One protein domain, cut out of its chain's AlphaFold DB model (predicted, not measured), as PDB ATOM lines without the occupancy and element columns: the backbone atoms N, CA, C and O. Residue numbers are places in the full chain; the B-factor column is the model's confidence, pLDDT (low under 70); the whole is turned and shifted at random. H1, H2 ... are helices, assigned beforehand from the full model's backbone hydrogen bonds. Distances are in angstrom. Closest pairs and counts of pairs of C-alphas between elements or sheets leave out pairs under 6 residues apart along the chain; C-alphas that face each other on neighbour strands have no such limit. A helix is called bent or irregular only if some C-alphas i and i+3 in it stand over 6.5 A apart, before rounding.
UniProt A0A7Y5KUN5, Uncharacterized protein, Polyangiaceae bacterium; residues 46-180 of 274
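AT A GLANCE: This is residues 46 to 180 of the 274 residues of an uncharacterized protein of Polyangiaceae bacterium (UniProt A0A7Y5KUN5). Three helices, H4, H5 and H6, make an up-and-down bundle in the middle of the domain, each running against the one before it. The hairpin of H2 and H3, with the short H1 beside it, packs on H4 on one side of this bundle, and H7 packs on H6 on the other side. The printed part has 135 residues with seven named helices, H1 to H7 in order along the chain, and no named strand; the class is all helix. The whole is compact, with a radius of gyration of the C-alphas of 14.4 A, and rounded, spanning 37 by 34 by 27 A.

HOW THE PARTS SIT: H1, residues 46 to 49, touches H2, residues 54 to 67, through residues 57 to 61 of H2 alone; their closest C-alphas, Ile 47 and Leu 57, are 6.3 A apart. H3, residues 72 to 82, forms a hairpin with H2 at a shallow tilt of 14 degrees, opposite ways; the closest C-alphas, Ala 54 and Val 82, are 5.7 A apart. H1 also touches H3, closest at the C-alphas of Ile 47 and Ala 78, 6.5 A. H4, residues 90 to 113, touches H2 with residues 91 to 99 alone, at a steep tilt of 48 degrees, the same way; the C-alphas of Leu 55 and Gly 95 come closest, 4.2 A. H3 and H4 form a hairpin at 36 degrees, only just steep, with Tyr 79 and Ile 99 the closest C-alphas at 6.1 A. H5, residues 119 to 135, forms a hairpin with H4 at a shallow tilt of 19 degrees, and the C-alphas of Ala 97 and Ala 125 are closest, 4.0 A. H6, residues 143 to 154, touches residues 126 to 133 of H5 alone, opposite ways at 35.2 degrees, only just steep; the closest C-alphas are Ala 129 and Ala 144, 5.2 A. H7, residues 165 to 178, forms a hairpin with H6 at a shallow tilt of 32 degrees, closest at the C-alphas of Gly 149 and Gly 168, 4.0 A. H7 is apart from H4 and H5. Every O i to N i+4 pair is within hydrogen-bond range in H2, H3, H5, H6 and H7, against 17 of 20 in H4; H1 is too short for one.

IN THESE COORDINATES: H1 begins at C-alpha 46 (-15.251, 42.743, 34.423). H2 measures 20.1 A from first to last C-alpha, H5 24.7 A and H7 19.9 A. H4, the longest, runs 35.1 A from C-alpha 90 (-4.705, 50.635, 16.076), with a kink of 29 degrees near residue 107; it is only just irregular, C-alphas 109 and 112 being 6.6 A apart. H7 ends at C-alpha 178 (2.398, 68.182, 19.010).

THE WHOLE: The two C-alphas farthest apart, Asp 115 and Pro 180, are 41.5 A apart. The printed part has no cut and no long link. Mean pLDDT of the printed part is 93.6, and residues 109 to 117 are under 70.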
ATOM      1  N   GLU A  46     -15.651  41.507  35.108       97.31
ATOM      2  CA  GLU A  46     -15.251  42.743  34.423       97.31
ATOM      3  C   GLU A  46     -14.157  42.530  33.358       97.31
ATOM      4  O   GLU A  46     -14.134  43.242  32.357       97.31
ATOM      5  N   ILE A  47     -13.257  41.560  33.555       97.75
ATOM      6  CA  ILE A  47     -12.190  41.216  32.602       97.75
ATOM      7  C   ILE A  47     -12.734  40.322  31.484       97.75
ATOM      8  O   ILE A  47     -12.449  40.553  30.311       97.75
ATOM      9  N   THR A  48     -13.548  39.320  31.824       96.50
ATOM     10  CA  THR A  48     -14.095  38.382  30.829       96.50
ATOM     11  C   THR A  48     -15.148  39.030  29.929       96.50
ATOM     12  O   THR A  48     -15.121  38.825  28.719       96.50
ATOM     13  N   GLU A  49     -16.022  39.876  30.477       97.06
ATOM     14  CA  GLU A  49     -17.019  40.643  29.717       97.06
ATOM     15  C   GLU A  49     -16.366  41.678  28.786       97.06
ATOM     16  O   GLU A  49     -16.884  41.963  27.704       97.06
ATOM     17  N   ALA A  50     -15.206  42.222  29.171       97.81
ATOM     18  CA  ALA A  50     -14.460  43.187  28.368       97.81
ATOM     19  C   ALA A  50     -13.656  42.553  27.219       97.81
ATOM     20  O   ALA A  50     -13.193  43.282  26.338       97.81
ATOM     21  N   ALA A  51     -13.535  41.221  27.161       97.25
ATOM     22  CA  ALA A  51     -12.802  40.484  26.123       97.25
ATOM     23  C   ALA A  51     -13.515  40.461  24.749       97.25
ATOM     24  O   ALA A  51     -13.443  39.491  24.000       97.25
ATOM     25  N   THR A  52     -14.212  41.543  24.403       97.25
ATOM     26  CA  THR A  52     -14.827  41.776  23.089       97.25
ATOM     27  C   THR A  52     -13.854  42.413  22.094       97.25
ATOM     28  O   THR A  52     -14.016  42.257  20.887       97.25
ATOM     29  N   SER A  53     -12.836  43.124  22.591       98.00
ATOM     30  CA  SER A  53     -11.714  43.683  21.824       98.00
ATOM     31  C   SER A  53     -10.505  43.863  22.740       98.00
ATOM     32  O   SER A  53     -10.662  43.963  23.962       98.00
ATOM     33  N   ALA A  54      -9.298  43.931  22.177       98.12
ATOM     34  CA  ALA A  54      -8.095  44.098  22.992       98.12
ATOM     35  C   ALA A  54      -8.060  45.481  23.670       98.12
ATOM     36  O   ALA A  54      -7.580  45.608  24.798       98.12
ATOM     37  N   LEU A  55      -8.635  46.505  23.027       98.25
ATOM     38  CA  LEU A  55      -8.768  47.837  23.618       98.25
ATOM     39  C   LEU A  55      -9.706  47.845  24.833       98.25
ATOM     40  O   LEU A  55      -9.326  48.354  25.884       98.25
ATOM     41  N   ALA A  56     -10.907  47.267  24.705       97.94
ATOM     42  CA  ALA A  56     -11.879  47.221  25.800       97.94
ATOM     43  C   ALA A  56     -11.337  46.436  27.004       97.94
ATOM     44  O   ALA A  56     -11.474  46.880  28.146       97.94
ATOM     45  N   LEU A  57     -10.659  45.315  26.743       98.44
ATOM     46  CA  LEU A  57      -9.985  44.520  27.763       98.44
ATOM     47  C   LEU A  57      -8.896  45.326  28.488       98.44
ATOM     48  O   LEU A  57      -8.834  45.318  29.718       98.44
ATOM     49  N   SER A  58      -8.074  46.072  27.741       98.38
ATOM     50  CA  SER A  58      -7.054  46.948  28.324       98.38
ATOM     51  C   SER A  58      -7.667  48.069  29.164       98.38
ATOM     52  O   SER A  58      -7.149  48.367  30.236       98.38
ATOM     53  N   ASP A  59      -8.752  48.697  28.707       97.94
ATOM     54  CA  ASP A  59      -9.425  49.766  29.452       97.94
ATOM     55  C   ASP A  59     -10.040  49.244  30.760       97.94
ATOM     56  O   ASP A  59      -9.944  49.902  31.800       97.94
ATOM     57  N   ALA A  60     -10.632  48.044  30.733       98.06
ATOM     58  CA  ALA A  60     -11.161  47.387  31.926       98.06
ATOM     59  C   ALA A  60     -10.052  47.081  32.947       98.06
ATOM     60  O   ALA A  60     -10.214  47.366  34.139       98.06
ATOM     61  N   LEU A  61      -8.901  46.580  32.485       97.75
ATOM     62  CA  LEU A  61      -7.742  46.349  33.346       97.75
ATOM     63  C   LEU A  61      -7.198  47.662  33.933       97.75
ATOM     64  O   LEU A  61      -7.011  47.760  35.145       97.75
ATOM     65  N   GLU A  62      -6.999  48.703  33.116       97.00
ATOM     66  CA  GLU A  62      -6.517  50.011  33.589       97.00
ATOM     67  C   GLU A  62      -7.475  50.657  34.599       97.00
ATOM     68  O   GLU A  62      -7.033  51.337  35.533       97.00
ATOM     69  N   LYS A  63      -8.785  50.427  34.458       96.25
ATOM     70  CA  LYS A  63      -9.780  50.861  35.441       96.25
ATOM     71  C   LYS A  63      -9.569  50.171  36.791       96.25
ATOM     72  O   LYS A  63      -9.488  50.865  37.805       96.25
ATOM     73  N   LEU A  64      -9.405  48.845  36.815       96.44
ATOM     74  CA  LEU A  64      -9.109  48.107  38.054       96.44
ATOM     75  C   LEU A  64      -7.805  48.590  38.705       96.44
ATOM     76  O   LEU A  64      -7.768  48.797  39.918       96.44
ATOM     77  N   ILE A  65      -6.773  48.842  37.895       94.62
ATOM     78  CA  ILE A  65      -5.477  49.379  38.336       94.62
ATOM     79  C   ILE A  65      -5.625  50.774  38.952       94.62
ATOM     80  O   ILE A  65      -5.029  51.082  39.985       94.62
ATOM     81  N   THR A  66      -6.435  51.631  38.333       93.00
ATOM     82  CA  THR A  66      -6.704  52.990  38.823       93.00
ATOM     83  C   THR A  66      -7.460  52.970  40.153       93.00
ATOM     84  O   THR A  66      -7.182  53.773  41.047       93.00
ATOM     85  N   GLU A  67      -8.388  52.026  40.309       94.56
ATOM     86  CA  GLU A  67      -9.136  51.794  41.548       94.56
ATOM     87  C   GLU A  67      -8.293  51.090  42.632       94.56
ATOM     88  O   GLU A  67      -8.708  51.046  43.791       94.56
ATOM     89  N   GLY A  68      -7.107  50.570  42.288       93.38
ATOM     90  CA  GLY A  68      -6.268  49.761  43.181       93.38
ATOM     91  C   GLY A  68      -6.908  48.419  43.543       93.38
ATOM     92  O   GLY A  68      -6.705  47.909  44.643       93.38
ATOM     93  N   ARG A  69      -7.750  47.894  42.646       95.81
ATOM     94  CA  ARG A  69      -8.519  46.653  42.810       95.81
ATOM     95  C   ARG A  69      -7.977  45.498  41.979       95.81
ATOM     96  O   ARG A  69      -8.527  44.401  42.108       95.81
ATOM     97  N   ASP A  70      -6.994  45.749  41.119       95.44
ATOM     98  CA  ASP A  70      -6.362  44.724  40.298       95.44
ATOM     99  C   ASP A  70      -5.549  43.748  41.155       95.44
ATOM    100  O   ASP A  70      -4.960  44.119  42.174       95.44
ATOM    101  N   THR A  71      -5.503  42.493  40.726       94.00
ATOM    102  CA  THR A  71      -4.599  41.484  41.282       94.00
ATOM    103  C   THR A  71      -3.603  40.997  40.230       94.00
ATOM    104  O   THR A  71      -3.649  41.396  39.065       94.00
ATOM    105  N   GLN A  72      -2.663  40.139  40.639       92.50
ATOM    106  CA  GLN A  72      -1.765  39.481  39.689       92.50
ATOM    107  C   GLN A  72      -2.560  38.593  38.722       92.50
ATOM    108  O   GLN A  72      -2.333  38.637  37.517       92.50
ATOM    109  N   GLU A  73      -3.540  37.863  39.252       93.12
ATOM    110  CA  GLU A  73      -4.417  36.971  38.498       93.12
ATOM    111  C   GLU A  73      -5.248  37.738  37.464       93.12
ATOM    112  O   GLU A  73      -5.398  37.261  36.345       93.12
ATOM    113  N   ASP A  74      -5.727  38.947  37.790       96.12
ATOM    114  CA  ASP A  74      -6.444  39.798  36.828       96.12
ATOM    115  C   ASP A  74      -5.556  40.165  35.622       96.12
ATOM    116  O   ASP A  74      -6.023  40.190  34.483       96.12
ATOM    117  N   ARG A  75      -4.261  40.426  35.856       96.00
ATOM    118  CA  ARG A  75      -3.292  40.782  34.803       96.00
ATOM    119  C   ARG A  75      -2.902  39.582  33.949       96.00
ATOM    120  O   ARG A  75      -2.848  39.715  32.729       96.00
ATOM    121  N   ASP A  76      -2.640  38.434  34.574       94.56
ATOM    122  CA  ASP A  76      -2.345  37.193  33.849       94.56
ATOM    123  C   ASP A  76      -3.563  36.761  33.012       94.56
ATOM    124  O   ASP A  76      -3.412  36.494  31.822       94.56
ATOM    125  N   ALA A  77      -4.780  36.814  33.568       96.06
ATOM    126  CA  ALA A  77      -6.007  36.504  32.833       96.06
ATOM    127  C   ALA A  77      -6.256  37.462  31.658       96.06
ATOM    128  O   ALA A  77      -6.600  37.020  30.562       96.06
ATOM    129  N   ALA A  78      -6.064  38.773  31.851       97.56
ATOM    130  CA  ALA A  78      -6.168  39.740  30.759       97.56
ATOM    131  C   ALA A  78      -5.133  39.463  29.657       97.56
ATOM    132  O   ALA A  78      -5.448  39.586  28.473       97.56
ATOM    133  N   TYR A  79      -3.915  39.056  30.022       97.50
ATOM    134  CA  TYR A  79      -2.894  38.685  29.047       97.50
ATOM    135  C   TYR A  79      -3.262  37.407  28.285       97.50
ATOM    136  O   TYR A  79      -3.201  37.400  27.062       97.50
ATOM    137  N   GLU A  80      -3.715  36.352  28.962       96.00
ATOM    138  CA  GLU A  80      -4.181  35.126  28.295       96.00
ATOM    139  C   GLU A  80      -5.332  35.410  27.320       96.00
ATOM    140  O   GLU A  80      -5.313  34.950  26.177       96.00
ATOM    141  N   LEU A  81      -6.307  36.222  27.739       97.12
ATOM    142  CA  LEU A  81      -7.439  36.605  26.898       97.12
ATOM    143  C   LEU A  81      -6.991  37.434  25.691       97.12
ATOM    144  O   LEU A  81      -7.419  37.135  24.574       97.12
ATOM    145  N   VAL A  82      -6.103  38.424  25.867       98.00
ATOM    146  CA  VAL A  82      -5.680  39.297  24.756       98.00
ATOM    147  C   VAL A  82      -4.933  38.541  23.655       98.00
ATOM    148  O   VAL A  82      -5.004  38.944  22.497       98.00
ATOM    149  N   GLN A  83      -4.286  37.410  23.971       98.12
ATOM    150  CA  GLN A  83      -3.655  36.547  22.959       98.12
ATOM    151  C   GLN A  83      -4.660  35.957  21.957       98.12
ATOM    152  O   GLN A  83      -4.276  35.593  20.846       98.12
ATOM    153  N   THR A  84      -5.937  35.856  22.336       97.75
ATOM    154  CA  THR A  84      -7.004  35.281  21.496       97.75
ATOM    155  C   THR A  84      -7.755  36.318  20.659       97.75
ATOM    156  O   THR A  84      -8.574  35.955  19.814       97.75
ATOM    157  N   LEU A  85      -7.486  37.607  20.881       97.94
ATOM    158  CA  LEU A  85      -8.197  38.721  20.258       97.94
ATOM    159  C   LEU A  85      -7.490  39.198  18.975       97.94
ATOM    160  O   LEU A  85      -6.273  39.032  18.833       97.94
ATOM    161  N   PRO A  86      -8.228  39.790  18.012       97.44
ATOM    162  CA  PRO A  86      -7.633  40.348  16.800       97.44
ATOM    163  C   PRO A  86      -6.674  41.499  17.128       97.44
ATOM    164  O   PRO A  86      -6.760  42.107  18.189       97.44
ATOM    165  N   THR A  87      -5.772  41.826  16.198       96.62
ATOM    166  CA  THR A  87      -4.793  42.921  16.367       96.62
ATOM    167  C   THR A  87      -4.756  43.868  15.164       96.62
ATOM    168  O   THR A  87      -3.749  44.529  14.915       96.62
ATOM    169  N   GLU A  88      -5.828  43.896  14.372       97.19
ATOM    170  CA  GLU A  88      -5.845  44.548  13.054       97.19
ATOM    171  C   GLU A  88      -6.124  46.051  13.115       97.19
ATOM    172  O   GLU A  88      -5.815  46.776  12.170       97.19
ATOM    173  N   THR A  89      -6.672  46.540  14.229       98.44
ATOM    174  CA  THR A  89      -6.912  47.970  14.443       98.44
ATOM    175  C   THR A  89      -5.821  48.592  15.314       98.44
ATOM    176  O   THR A  89      -5.159  47.907  16.099       98.44
ATOM    177  N   ALA A  90      -5.640  49.913  15.212       98.31
ATOM    178  CA  ALA A  90      -4.705  50.635  16.076       98.31
ATOM    179  C   ALA A  90      -5.057  50.476  17.563       98.31
ATOM    180  O   ALA A  90      -4.159  50.327  18.392       98.31
ATOM    181  N   GLY A  91      -6.356  50.450  17.881       98.25
ATOM    182  CA  GLY A  91      -6.860  50.226  19.231       98.25
ATOM    183  C   GLY A  91      -6.574  48.823  19.749       98.25
ATOM    184  O   GLY A  91      -6.126  48.682  20.884       98.25
ATOM    185  N   ASP A  92      -6.757  47.794  18.922       98.25
ATOM    186  CA  ASP A  92      -6.464  46.423  19.339       98.25
ATOM    187  C   ASP A  92      -4.967  46.195  19.560       98.25
ATOM    188  O   ASP A  92      -4.559  45.629  20.575       98.25
ATOM    189  N   ALA A  93      -4.133  46.695  18.641       98.62
ATOM    190  CA  ALA A  93      -2.687  46.664  18.807       98.62
ATOM    191  C   ALA A  93      -2.258  47.434  20.071       98.62
ATOM    192  O   ALA A  93      -1.477  46.920  20.866       98.62
ATOM    193  N   PHE A  94      -2.819  48.623  20.318       98.69
ATOM    194  CA  PHE A  94      -2.542  49.372  21.546       98.69
ATOM    195  C   PHE A  94      -2.952  48.593  22.798       98.69
ATOM    196  O   PHE A  94      -2.174  48.518  23.744       98.69
ATOM    197  N   GLY A  95      -4.147  47.995  22.808       98.44
ATOM    198  CA  GLY A  95      -4.642  47.226  23.948       98.44
ATOM    199  C   GLY A  95      -3.739  46.039  24.285       98.44
ATOM    200  O   GLY A  95      -3.400  45.826  25.449       98.44
ATOM    201  N   ARG A  96      -3.256  45.324  23.263       98.62
ATOM    202  CA  ARG A  96      -2.281  44.242  23.444       98.62
ATOM    203  C   ARG A  96      -0.945  44.745  23.988       98.62
ATOM    204  O   ARG A  96      -0.425  44.159  24.936       98.62
ATOM    205  N   ALA A  97      -0.435  45.853  23.450       98.38
ATOM    206  CA  ALA A  97       0.789  46.478  23.943       98.38
ATOM    207  C   ALA A  97       0.670  46.908  25.415       98.38
ATOM    208  O   ALA A  97       1.552  46.624  26.224       98.38
ATOM    209  N   ALA A  98      -0.450  47.541  25.776       98.25
ATOM    210  CA  ALA A  98      -0.730  48.006  27.128       98.25
ATOM    211  C   ALA A  98      -0.780  46.849  28.134       98.25
ATOM    212  O   ALA A  98      -0.107  46.905  29.163       98.25
ATOM    213  N   ILE A  99      -1.523  45.780  27.828       98.25
ATOM    214  CA  ILE A  99      -1.637  44.610  28.709       98.25
ATOM    215  C   ILE A  99      -0.277  43.915  28.872       98.25
ATOM    216  O   ILE A  99       0.126  43.630  30.002       98.25
ATOM    217  N   ALA A 100       0.461  43.698  27.777       97.50
ATOM    218  CA  ALA A 100       1.803  43.114  27.831       97.50
ATOM    219  C   ALA A 100       2.759  43.965  28.685       97.50
ATOM    220  O   ALA A 100       3.429  43.437  29.575       97.50
ATOM    221  N   GLY A 101       2.759  45.290  28.493       96.06
ATOM    222  CA  GLY A 101       3.562  46.228  29.281       96.06
ATOM    223  C   GLY A 101       3.215  46.201  30.772       96.06
ATOM    224  O   GLY A 101       4.104  46.107  31.617       96.06
ATOM    225  N   ARG A 102       1.923  46.180  31.120       95.44
ATOM    226  CA  ARG A 102       1.465  46.073  32.516       95.44
ATOM    227  C   ARG A 102       1.852  44.769  33.189       95.44
ATOM    228  O   ARG A 102       2.097  44.761  34.399       95.44
ATOM    229  N   LEU A 103       1.885  43.675  32.436       95.06
ATOM    230  CA  LEU A 103       2.368  42.405  32.955       95.06
ATOM    231  C   LEU A 103       3.894  42.418  33.114       95.06
ATOM    232  O   LEU A 103       4.396  41.943  34.132       95.06
ATOM    233  N   ALA A 104       4.620  43.021  32.166       93.06
ATOM    234  CA  ALA A 104       6.071  43.189  32.225       93.06
ATOM    235  C   ALA A 104       6.514  44.028  33.433       93.06
ATOM    236  O   ALA A 104       7.412  43.606  34.155       93.06
ATOM    237  N   GLU A 105       5.863  45.164  33.709       90.44
ATOM    238  CA  GLU A 105       6.142  46.015  34.882       90.44
ATOM    239  C   GLU A 105       6.059  45.214  36.189       90.44
ATOM    240  O   GLU A 105       6.921  45.305  37.066       90.44
ATOM    241  N   LYS A 106       5.019  44.385  36.310       89.19
ATOM    242  CA  LYS A 106       4.761  43.596  37.511       89.19
ATOM    243  C   LYS A 106       5.703  42.397  37.632       89.19
ATOM    244  O   LYS A 106       6.233  42.166  38.718       89.19
ATOM    245  N   LYS A 107       5.947  41.665  36.539       87.00
ATOM    246  CA  LYS A 107       6.877  40.523  36.518       87.00
ATOM    247  C   LYS A 107       8.333  40.961  36.631       87.00
ATOM    248  O   LYS A 107       9.084  40.303  37.331       87.00
ATOM    249  N   GLY A 108       8.726  42.097  36.061       81.75
ATOM    250  CA  GLY A 108      10.071  42.666  36.210       81.75
ATOM    251  C   GLY A 108      10.398  43.093  37.641       81.75
ATOM    252  O   GLY A 108      11.518  42.901  38.106       81.75
ATOM    253  N   ALA A 109       9.406  43.577  38.395       66.94
ATOM    254  CA  ALA A 109       9.571  43.798  39.833       66.94
ATOM    255  C   ALA A 109       9.799  42.484  40.611       66.94
ATOM    256  O   ALA A 109      10.437  42.494  41.663       66.94
ATOM    257  N   LEU A 110       9.291  41.359  40.098       63.44
ATOM    258  CA  LEU A 110       9.406  40.032  40.705       63.44
ATOM    259  C   LEU A 110      10.570  39.198  40.151       63.44
ATOM    260  O   LEU A 110      11.011  38.284  40.836       63.44
ATOM    261  N   SER A 111      11.117  39.508  38.972       60.19
ATOM    262  CA  SER A 111      12.209  38.747  38.343       60.19
ATOM    263  C   SER A 111      13.543  38.894  39.078       60.19
ATOM    264  O   SER A 111      14.465  38.124  38.848       60.19
ATOM    265  N   VAL A 112      13.648  39.832  40.025       59.91
ATOM    266  CA  VAL A 112      14.732  39.838  41.028       59.91
ATOM    267  C   VAL A 112      14.691  38.569  41.904       59.91
ATOM    268  O   VAL A 112      15.686  38.224  42.537       59.91
ATOM    269  N   LEU A 113      13.556  37.861  41.941       57.88
ATOM    270  CA  LEU A 113      13.275  36.726  42.821       57.88
ATOM    271  C   LEU A 113      13.091  35.377  42.087       57.88
ATOM    272  O   LEU A 113      12.820  34.389  42.768       57.88
ATOM    273  N   GLY A 114      13.226  35.289  40.752       57.97
ATOM    274  CA  GLY A 114      12.995  34.031  40.016       57.97
ATOM    275  C   GLY A 114      13.454  34.000  38.547       57.97
ATOM    276  O   GLY A 114      13.876  35.017  38.004       57.97
ATOM    277  N   ASP A 115      13.352  32.819  37.920       55.78
ATOM    278  CA  ASP A 115      13.880  32.497  36.575       55.78
ATOM    279  C   ASP A 115      12.968  32.918  35.396       55.78
ATOM    280  O   ASP A 115      13.377  32.842  34.235       55.78
ATOM    281  N   ASP A 116      11.747  33.396  35.661       64.62
ATOM    282  CA  ASP A 116      10.817  33.833  34.613       64.62
ATOM    283  C   ASP A 116      11.187  35.236  34.112       64.62
ATOM    284  O   ASP A 116      10.861  36.263  34.715       64.62
ATOM    285  N   SER A 117      11.903  35.288  32.990       65.44
ATOM    286  CA  SER A 117      12.374  36.546  32.420       65.44
ATOM    287  C   SER A 117      11.246  37.315  31.705       65.44
ATOM    288  O   SER A 117      10.662  36.789  30.758       65.44
ATOM    289  N   PRO A 118      10.984  38.593  32.047       76.00
ATOM    290  CA  PRO A 118       9.976  39.434  31.385       76.00
ATOM    291  C   PRO A 118      10.391  39.904  29.975       76.00
ATOM    292  O   PRO A 118       9.703  40.728  29.373       76.00
ATOM    293  N   THR A 119      11.517  39.406  29.451       78.44
ATOM    294  CA  THR A 119      12.097  39.774  28.147       78.44
ATOM    295  C   THR A 119      11.079  39.718  27.005       78.44
ATOM    296  O   THR A 119      10.972  40.672  26.238       78.44
ATOM    297  N   SER A 120      10.293  38.641  26.909       88.88
ATOM    298  CA  SER A 120       9.315  38.472  25.827       88.88
ATOM    299  C   SER A 120       8.150  39.459  25.911       88.88
ATOM    300  O   SER A 120       7.656  39.897  24.878       88.88
ATOM    301  N   LEU A 121       7.737  39.852  27.121       93.75
ATOM    302  CA  LEU A 121       6.625  40.784  27.325       93.75
ATOM    303  C   LEU A 121       7.002  42.215  26.936       93.75
ATOM    304  O   LEU A 121       6.180  42.930  26.370       93.75
ATOM    305  N   VAL A 122       8.246  42.625  27.209       94.06
ATOM    306  CA  VAL A 122       8.775  43.928  26.774       94.06
ATOM    307  C   VAL A 122       8.831  43.994  25.248       94.06
ATOM    308  O   VAL A 122       8.331  44.952  24.659       94.06
ATOM    309  N   ALA A 123       9.368  42.951  24.613       92.94
ATOM    310  CA  ALA A 123       9.436  42.858  23.159       92.94
ATOM    311  C   ALA A 123       8.039  42.864  22.508       92.94
ATOM    312  O   ALA A 123       7.828  43.537  21.502       92.94
ATOM    313  N   GLU A 124       7.068  42.165  23.100       96.00
ATOM    314  CA  GLU A 124       5.679  42.168  22.631       96.00
ATOM    315  C   GLU A 124       5.018  43.546  22.797       96.00
ATOM    316  O   GLU A 124       4.358  44.033  21.877       96.00
ATOM    317  N   ALA A 125       5.222  44.210  23.939       97.50
ATOM    318  CA  ALA A 125       4.722  45.564  24.157       97.50
ATOM    319  C   ALA A 125       5.271  46.541  23.104       97.50
ATOM    320  O   ALA A 125       4.510  47.322  22.530       97.50
ATOM    321  N   GLU A 126       6.568  46.457  22.793       97.00
ATOM    322  CA  GLU A 126       7.194  47.250  21.735       97.00
ATOM    323  C   GLU A 126       6.585  46.958  20.359       97.00
ATOM    324  O   GLU A 126       6.182  47.886  19.650       97.00
ATOM    325  N   GLU A 127       6.506  45.681  19.975       97.50
ATOM    326  CA  GLU A 127       5.991  45.251  18.674       97.50
ATOM    327  C   GLU A 127       4.591  45.820  18.421       97.50
ATOM    328  O   GLU A 127       4.335  46.460  17.392       97.50
ATOM    329  N   TYR A 128       3.690  45.649  19.389       98.50
ATOM    330  CA  TYR A 128       2.308  46.079  19.242       98.50
ATOM    331  C   TYR A 128       2.123  47.592  19.409       98.50
ATOM    332  O   TYR A 128       1.275  48.168  18.720       98.50
ATOM    333  N   ALA A 129       2.948  48.278  20.208       98.38
ATOM    334  CA  ALA A 129       2.952  49.742  20.251       98.38
ATOM    335  C   ALA A 129       3.391  50.330  18.900       98.38
ATOM    336  O   ALA A 129       2.756  51.252  18.378       98.38
ATOM    337  N   ARG A 130       4.422  49.746  18.270       98.25
ATOM    338  CA  ARG A 130       4.849  50.110  16.910       98.25
ATOM    339  C   ARG A 130       3.759  49.821  15.879       98.25
ATOM    340  O   ARG A 130       3.535  50.662  15.006       98.25
ATOM    341  N   LYS A 131       3.068  48.675  15.977       98.50
ATOM    342  CA  LYS A 131       1.928  48.338  15.104       98.50
ATOM    343  C   LYS A 131       0.800  49.360  15.252       98.50
ATOM    344  O   LYS A 131       0.341  49.880  14.240       98.50
ATOM    345  N   SER A 132       0.411  49.702  16.480       98.69
ATOM    346  CA  SER A 132      -0.620  50.709  16.757       98.69
ATOM    347  C   SER A 132      -0.266  52.066  16.149       98.69
ATOM    348  O   SER A 132      -1.024  52.576  15.328       98.69
ATOM    349  N   ARG A 133       0.943  52.578  16.427       98.06
ATOM    350  CA  ARG A 133       1.442  53.842  15.859       98.06
ATOM    351  C   ARG A 133       1.487  53.827  14.330       98.06
ATOM    352  O   ARG A 133       1.247  54.847  13.700       98.06
ATOM    353  N   LYS A 134       1.829  52.691  13.715       98.31
ATOM    354  CA  LYS A 134       1.844  52.550  12.250       98.31
ATOM    355  C   LYS A 134       0.435  52.604  11.652       98.31
ATOM    356  O   LYS A 134       0.284  53.108  10.544       98.31
ATOM    357  N   LEU A 135      -0.555  52.039  12.343       98.44
ATOM    358  CA  LEU A 135      -1.948  52.009  11.894       98.44
ATOM    359  C   LEU A 135      -2.630  53.371  12.068       98.44
ATOM    360  O   LEU A 135      -3.341  53.805  11.168       98.44
ATOM    361  N   ASP A 136      -2.399  54.033  13.201       98.50
ATOM    362  CA  ASP A 136      -2.910  55.369  13.504       98.50
ATOM    363  C   ASP A 136      -1.938  56.090  14.462       98.50
ATOM    364  O   ASP A 136      -1.947  55.823  15.670       98.50
ATOM    365  N   PRO A 137      -1.078  56.990  13.948       97.50
ATOM    366  CA  PRO A 137      -0.141  57.753  14.774       97.50
ATOM    367  C   PRO A 137      -0.820  58.627  15.838       97.50
ATOM    368  O   PRO A 137      -0.229  58.866  16.892       97.50
ATOM    369  N   GLU A 138      -2.060  59.053  15.581       97.75
ATOM    370  CA  GLU A 138      -2.837  59.969  16.422       97.75
ATOM    371  C   GLU A 138      -3.755  59.227  17.402       97.75
ATOM    372  O   GLU A 138      -4.476  59.859  18.183       97.75
ATOM    373  N   PHE A 139      -3.720  57.889  17.416       97.69
ATOM    374  CA  PHE A 139      -4.592  57.082  18.261       97.69
ATOM    375  C   PHE A 139      -4.521  57.534  19.727       97.69
ATOM    376  O   PHE A 139      -3.473  57.458  20.380       97.69
ATOM    377  N   ARG A 140      -5.664  58.008  20.248       96.75
ATOM    378  CA  ARG A 140      -5.798  58.605  21.591       96.75
ATOM    379  C   ARG A 140      -4.743  59.687  21.874       96.75
ATOM    380  O   ARG A 140      -4.102  59.656  22.927       96.75
ATOM    381  N   LEU A 141      -4.585  60.632  20.944       97.19
ATOM    382  CA  LEU A 141      -3.633  61.748  21.045       97.19
ATOM    383  C   LEU A 141      -2.193  61.233  21.235       97.19
ATOM    384  O   LEU A 141      -1.484  61.599  22.177       97.19
ATOM    385  N   GLY A 142      -1.814  60.263  20.398       97.69
ATOM    386  CA  GLY A 142      -0.487  59.648  20.399       97.69
ATOM    387  C   GLY A 142      -0.197  58.743  21.602       97.69
ATOM    388  O   GLY A 142       0.950  58.648  22.043       97.69
ATOM    389  N   ALA A 143      -1.196  58.043  22.149       98.00
ATOM    390  CA  ALA A 143      -1.003  57.162  23.305       98.00
ATOM    391  C   ALA A 143       0.012  56.033  23.045       98.00
ATOM    392  O   ALA A 143       0.839  55.737  23.911       98.00
ATOM    393  N   ALA A 144      -0.012  55.430  21.850       98.12
ATOM    394  CA  ALA A 144       0.970  54.418  21.451       98.12
ATOM    395  C   ALA A 144       2.384  55.010  21.339       98.12
ATOM    396  O   ALA A 144       3.356  54.396  21.772       98.12
ATOM    397  N   THR A 145       2.491  56.234  20.818       98.44
ATOM    398  CA  THR A 145       3.747  56.988  20.718       98.44
ATOM    399  C   THR A 145       4.328  57.286  22.102       98.44
ATOM    400  O   THR A 145       5.504  57.015  22.335       98.44
ATOM    401  N   ARG A 146       3.497  57.739  23.053       98.44
ATOM    402  CA  ARG A 146       3.887  57.959  24.458       98.44
ATOM    403  C   ARG A 146       4.405  56.684  25.118       98.44
ATOM    404  O   ARG A 146       5.444  56.708  25.778       98.44
ATOM    405  N   MET A 147       3.681  55.576  24.944       98.19
ATOM    406  CA  MET A 147       4.072  54.270  25.478       98.19
ATOM    407  C   MET A 147       5.421  53.824  24.911       98.19
ATOM    408  O   MET A 147       6.301  53.455  25.680       98.19
ATOM    409  N   LEU A 148       5.598  53.908  23.590       97.94
ATOM    410  CA  LEU A 148       6.829  53.492  22.923       97.94
ATOM    411  C   LEU A 148       8.031  54.343  23.350       97.94
ATOM    412  O   LEU A 148       9.079  53.791  23.665       97.94
ATOM    413  N   GLY A 149       7.868  55.669  23.418       98.25
ATOM    414  CA  GLY A 149       8.922  56.567  23.890       98.25
ATOM    415  C   GLY A 149       9.337  56.263  25.332       98.25
ATOM    416  O   GLY A 149      10.521  56.128  25.623       98.25
ATOM    417  N   THR A 150       8.360  56.040  26.220       98.00
ATOM    418  CA  THR A 150       8.631  55.636  27.613       98.00
ATOM    419  C   THR A 150       9.362  54.292  27.667       98.00
ATOM    420  O   THR A 150      10.337  54.146  28.400       98.00
ATOM    421  N   LEU A 151       8.924  53.313  26.868       96.75
ATOM    422  CA  LEU A 151       9.529  51.984  26.819       96.75
ATOM    423  C   LEU A 151      10.998  52.042  26.383       96.75
ATOM    424  O   LEU A 151      11.840  51.416  27.014       96.75
ATOM    425  N   TYR A 152      11.308  52.826  25.350       97.75
ATOM    426  CA  TYR A 152      12.668  52.995  24.834       97.75
ATOM    427  C   TYR A 152      13.634  53.649  25.822       97.75
ATOM    428  O   TYR A 152      14.826  53.349  25.793       97.75
ATOM    429  N   VAL A 153      13.137  54.507  26.716       97.69
ATOM    430  CA  VAL A 153      13.963  55.093  27.779       97.69
ATOM    431  C   VAL A 153      14.144  54.132  28.957       97.69
ATOM    432  O   VAL A 153      15.236  54.044  29.513       97.69
ATOM    433  N   MET A 154      13.085  53.421  29.356       95.12
ATOM    434  CA  MET A 154      13.064  52.668  30.619       95.12
ATOM    435  C   MET A 154      13.525  51.218  30.492       95.12
ATOM    436  O   MET A 154      14.033  50.643  31.458       95.12
ATOM    437  N   ALA A 155      13.311  50.589  29.338       92.38
ATOM    438  CA  ALA A 155      13.679  49.197  29.148       92.38
ATOM    439  C   ALA A 155      15.195  49.064  28.924       92.38
ATOM    440  O   ALA A 155      15.780  49.832  28.158       92.38
ATOM    441  N   PRO A 156      15.851  48.054  29.524       89.69
ATOM    442  CA  PRO A 156      17.217  47.709  29.160       89.69
ATOM    443  C   PRO A 156      17.333  47.436  27.655       89.69
ATOM    444  O   PRO A 156      16.523  46.702  27.091       89.69
ATOM    445  N   ALA A 157      18.375  47.974  27.014       89.00
ATOM    446  CA  ALA A 157      18.545  47.907  25.560       89.00
ATOM    447  C   ALA A 157      18.532  46.474  24.993       89.00
ATOM    448  O   ALA A 157      18.107  46.257  23.865       89.00
ATOM    449  N   ASN A 158      18.952  45.473  25.773       87.50
ATOM    450  CA  ASN A 158      18.932  44.068  25.361       87.50
ATOM    451  C   ASN A 158      17.527  43.434  25.342       87.50
ATOM    452  O   ASN A 158      17.412  42.266  24.972       87.50
ATOM    453  N   LEU A 159      16.491  44.156  25.782       88.88
ATOM    454  CA  LEU A 159      15.088  43.731  25.734       88.88
ATOM    455  C   LEU A 159      14.314  44.354  24.565       88.88
ATOM    456  O   LEU A 159      13.187  43.936  24.305       88.88
ATOM    457  N   LEU A 160      14.899  45.350  23.896       90.62
ATOM    458  CA  LEU A 160      14.275  46.103  22.813       90.62
ATOM    459  C   LEU A 160      14.669  45.531  21.444       90.62
ATOM    460  O   LEU A 160      15.771  45.009  21.262       90.62
ATOM    461  N   GLN A 161      13.773  45.647  20.465       90.38
ATOM    462  CA  GLN A 161      13.976  45.194  19.088       90.38
ATOM    463  C   GLN A 161      14.440  46.308  18.143       90.38
ATOM    464  O   GLN A 161      15.160  46.018  17.186       90.38
ATOM    465  N   GLY A 162      13.987  47.552  18.332       84.44
ATOM    466  CA  GLY A 162      14.120  48.586  17.301       84.44
ATOM    467  C   GLY A 162      14.462  50.002  17.754       84.44
ATOM    468  O   GLY A 162      14.606  50.844  16.872       84.44
ATOM    469  N   GLY A 163      14.587  50.288  19.053       92.06
ATOM    470  CA  GLY A 163      14.900  51.634  19.547       92.06
ATOM    471  C   GLY A 163      15.836  51.662  20.749       92.06
ATOM    472  O   GLY A 163      16.153  50.628  21.339       92.06
ATOM    473  N   ASN A 164      16.289  52.864  21.090       96.25
ATOM    474  CA  ASN A 164      17.140  53.149  22.240       96.25
ATOM    475  C   ASN A 164      16.642  54.389  23.009       96.25
ATOM    476  O   ASN A 164      15.673  55.037  22.619       96.25
ATOM    477  N   SER A 165      17.322  54.743  24.097       97.00
ATOM    478  CA  SER A 165      16.921  55.869  24.943       97.00
ATOM    479  C   SER A 165      16.914  57.229  24.239       97.00
ATOM    480  O   SER A 165      16.076  58.060  24.579       97.00
ATOM    481  N   GLU A 166      17.812  57.470  23.277       97.88
ATOM    482  CA  GLU A 166      17.835  58.714  22.494       97.88
ATOM    483  C   GLU A 166      16.584  58.807  21.609       97.88
ATOM    484  O   GLU A 166      15.873  59.810  21.673       97.88
ATOM    485  N   ASP A 167      16.240  57.721  20.901       97.75
ATOM    486  CA  ASP A 167      14.998  57.639  20.115       97.75
ATOM    487  C   ASP A 167      13.763  57.856  21.008       97.75
ATOM    488  O   ASP A 167      12.774  58.476  20.610       97.75
ATOM    489  N   GLY A 168      13.804  57.319  22.233       98.06
ATOM    490  CA  GLY A 168      12.733  57.448  23.213       98.06
ATOM    491  C   GLY A 168      12.478  58.895  23.635       98.06
ATOM    492  O   GLY A 168      11.326  59.332  23.637       98.06
ATOM    493  N   ILE A 169      13.537  59.650  23.944       98.56
ATOM    494  CA  ILE A 169      13.432  61.075  24.286       98.56
ATOM    495  C   ILE A 169      12.967  61.895  23.088       98.56
ATOM    496  O   ILE A 169      12.022  62.666  23.242       98.56
ATOM    497  N   GLU A 170      13.547  61.691  21.902       98.50
ATOM    498  CA  GLU A 170      13.154  62.425  20.691       98.50
ATOM    499  C   GLU A 170      11.649  62.270  20.410       98.50
ATOM    500  O   GLU A 170      10.935  63.245  20.155       98.50
ATOM    501  N   ILE A 171      11.129  61.043  20.534       98.25
ATOM    502  CA  ILE A 171       9.702  60.759  20.364       98.25
ATOM    503  C   ILE A 171       8.849  61.484  21.419       98.25
ATOM    504  O   ILE A 171       7.790  62.019  21.082       98.25
ATOM    505  N   LEU A 172       9.271  61.495  22.687       98.69
ATOM    506  CA  LEU A 172       8.523  62.145  23.769       98.69
ATOM    507  C   LEU A 172       8.538  63.675  23.649       98.69
ATOM    508  O   LEU A 172       7.504  64.311  23.865       98.69
ATOM    509  N   GLU A 173       9.672  64.267  23.269       98.62
ATOM    510  CA  GLU A 173       9.800  65.702  22.997       98.62
ATOM    511  C   GLU A 173       8.881  66.125  21.851       98.62
ATOM    512  O   GLU A 173       8.114  67.084  21.987       98.62
ATOM    513  N   HIS A 174       8.903  65.372  20.747       98.31
ATOM    514  CA  HIS A 174       8.017  65.618  19.616       98.31
ATOM    515  C   HIS A 174       6.543  65.512  20.024       98.31
ATOM    516  O   HIS A 174       5.736  66.364  19.663       98.31
ATOM    517  N   LEU A 175       6.187  64.508  20.828       97.94
ATOM    518  CA  LEU A 175       4.812  64.317  21.278       97.94
ATOM    519  C   LEU A 175       4.317  65.464  22.175       97.94
ATOM    520  O   LEU A 175       3.177  65.901  22.031       97.94
ATOM    521  N   VAL A 176       5.165  65.981  23.070       98.38
ATOM    522  CA  VAL A 176       4.859  67.180  23.870       98.38
ATOM    523  C   VAL A 176       4.712  68.421  22.989       98.38
ATOM    524  O   VAL A 176       3.867  69.266  23.273       98.38
ATOM    525  N   ALA A 177       5.508  68.547  21.927       98.00
ATOM    526  CA  ALA A 177       5.379  69.657  20.987       98.00
ATOM    527  C   ALA A 177       4.063  69.599  20.189       98.00
ATOM    528  O   ALA A 177       3.457  70.642  19.950       98.00
ATOM    529  N   THR A 178       3.622  68.399  19.801       97.44
ATOM    530  CA  THR A 178       2.398  68.182  19.010       97.44
ATOM    531  C   THR A 178       1.123  68.247  19.854       97.44
ATOM    532  O   THR A 178       0.136  68.831  19.414       97.44
ATOM    533  N   HIS A 179       1.149  67.699  21.074       97.19
ATOM    534  CA  HIS A 179       0.018  67.683  22.011       97.19
ATOM    535  C   HIS A 179       0.425  68.247  23.384       97.19
ATOM    536  O   HIS A 179       0.494  67.499  24.374       97.19
ATOM    537  N   PRO A 180       0.745  69.551  23.472       97.12
ATOM    538  CA  PRO A 180       1.190  70.182  24.714       97.12
ATOM    539  C   PRO A 180       0.102  70.243  25.795       97.12
ATOM    540  O   PRO A 180       0.415  70.457  26.964       97.12
TER     541      PRO A 180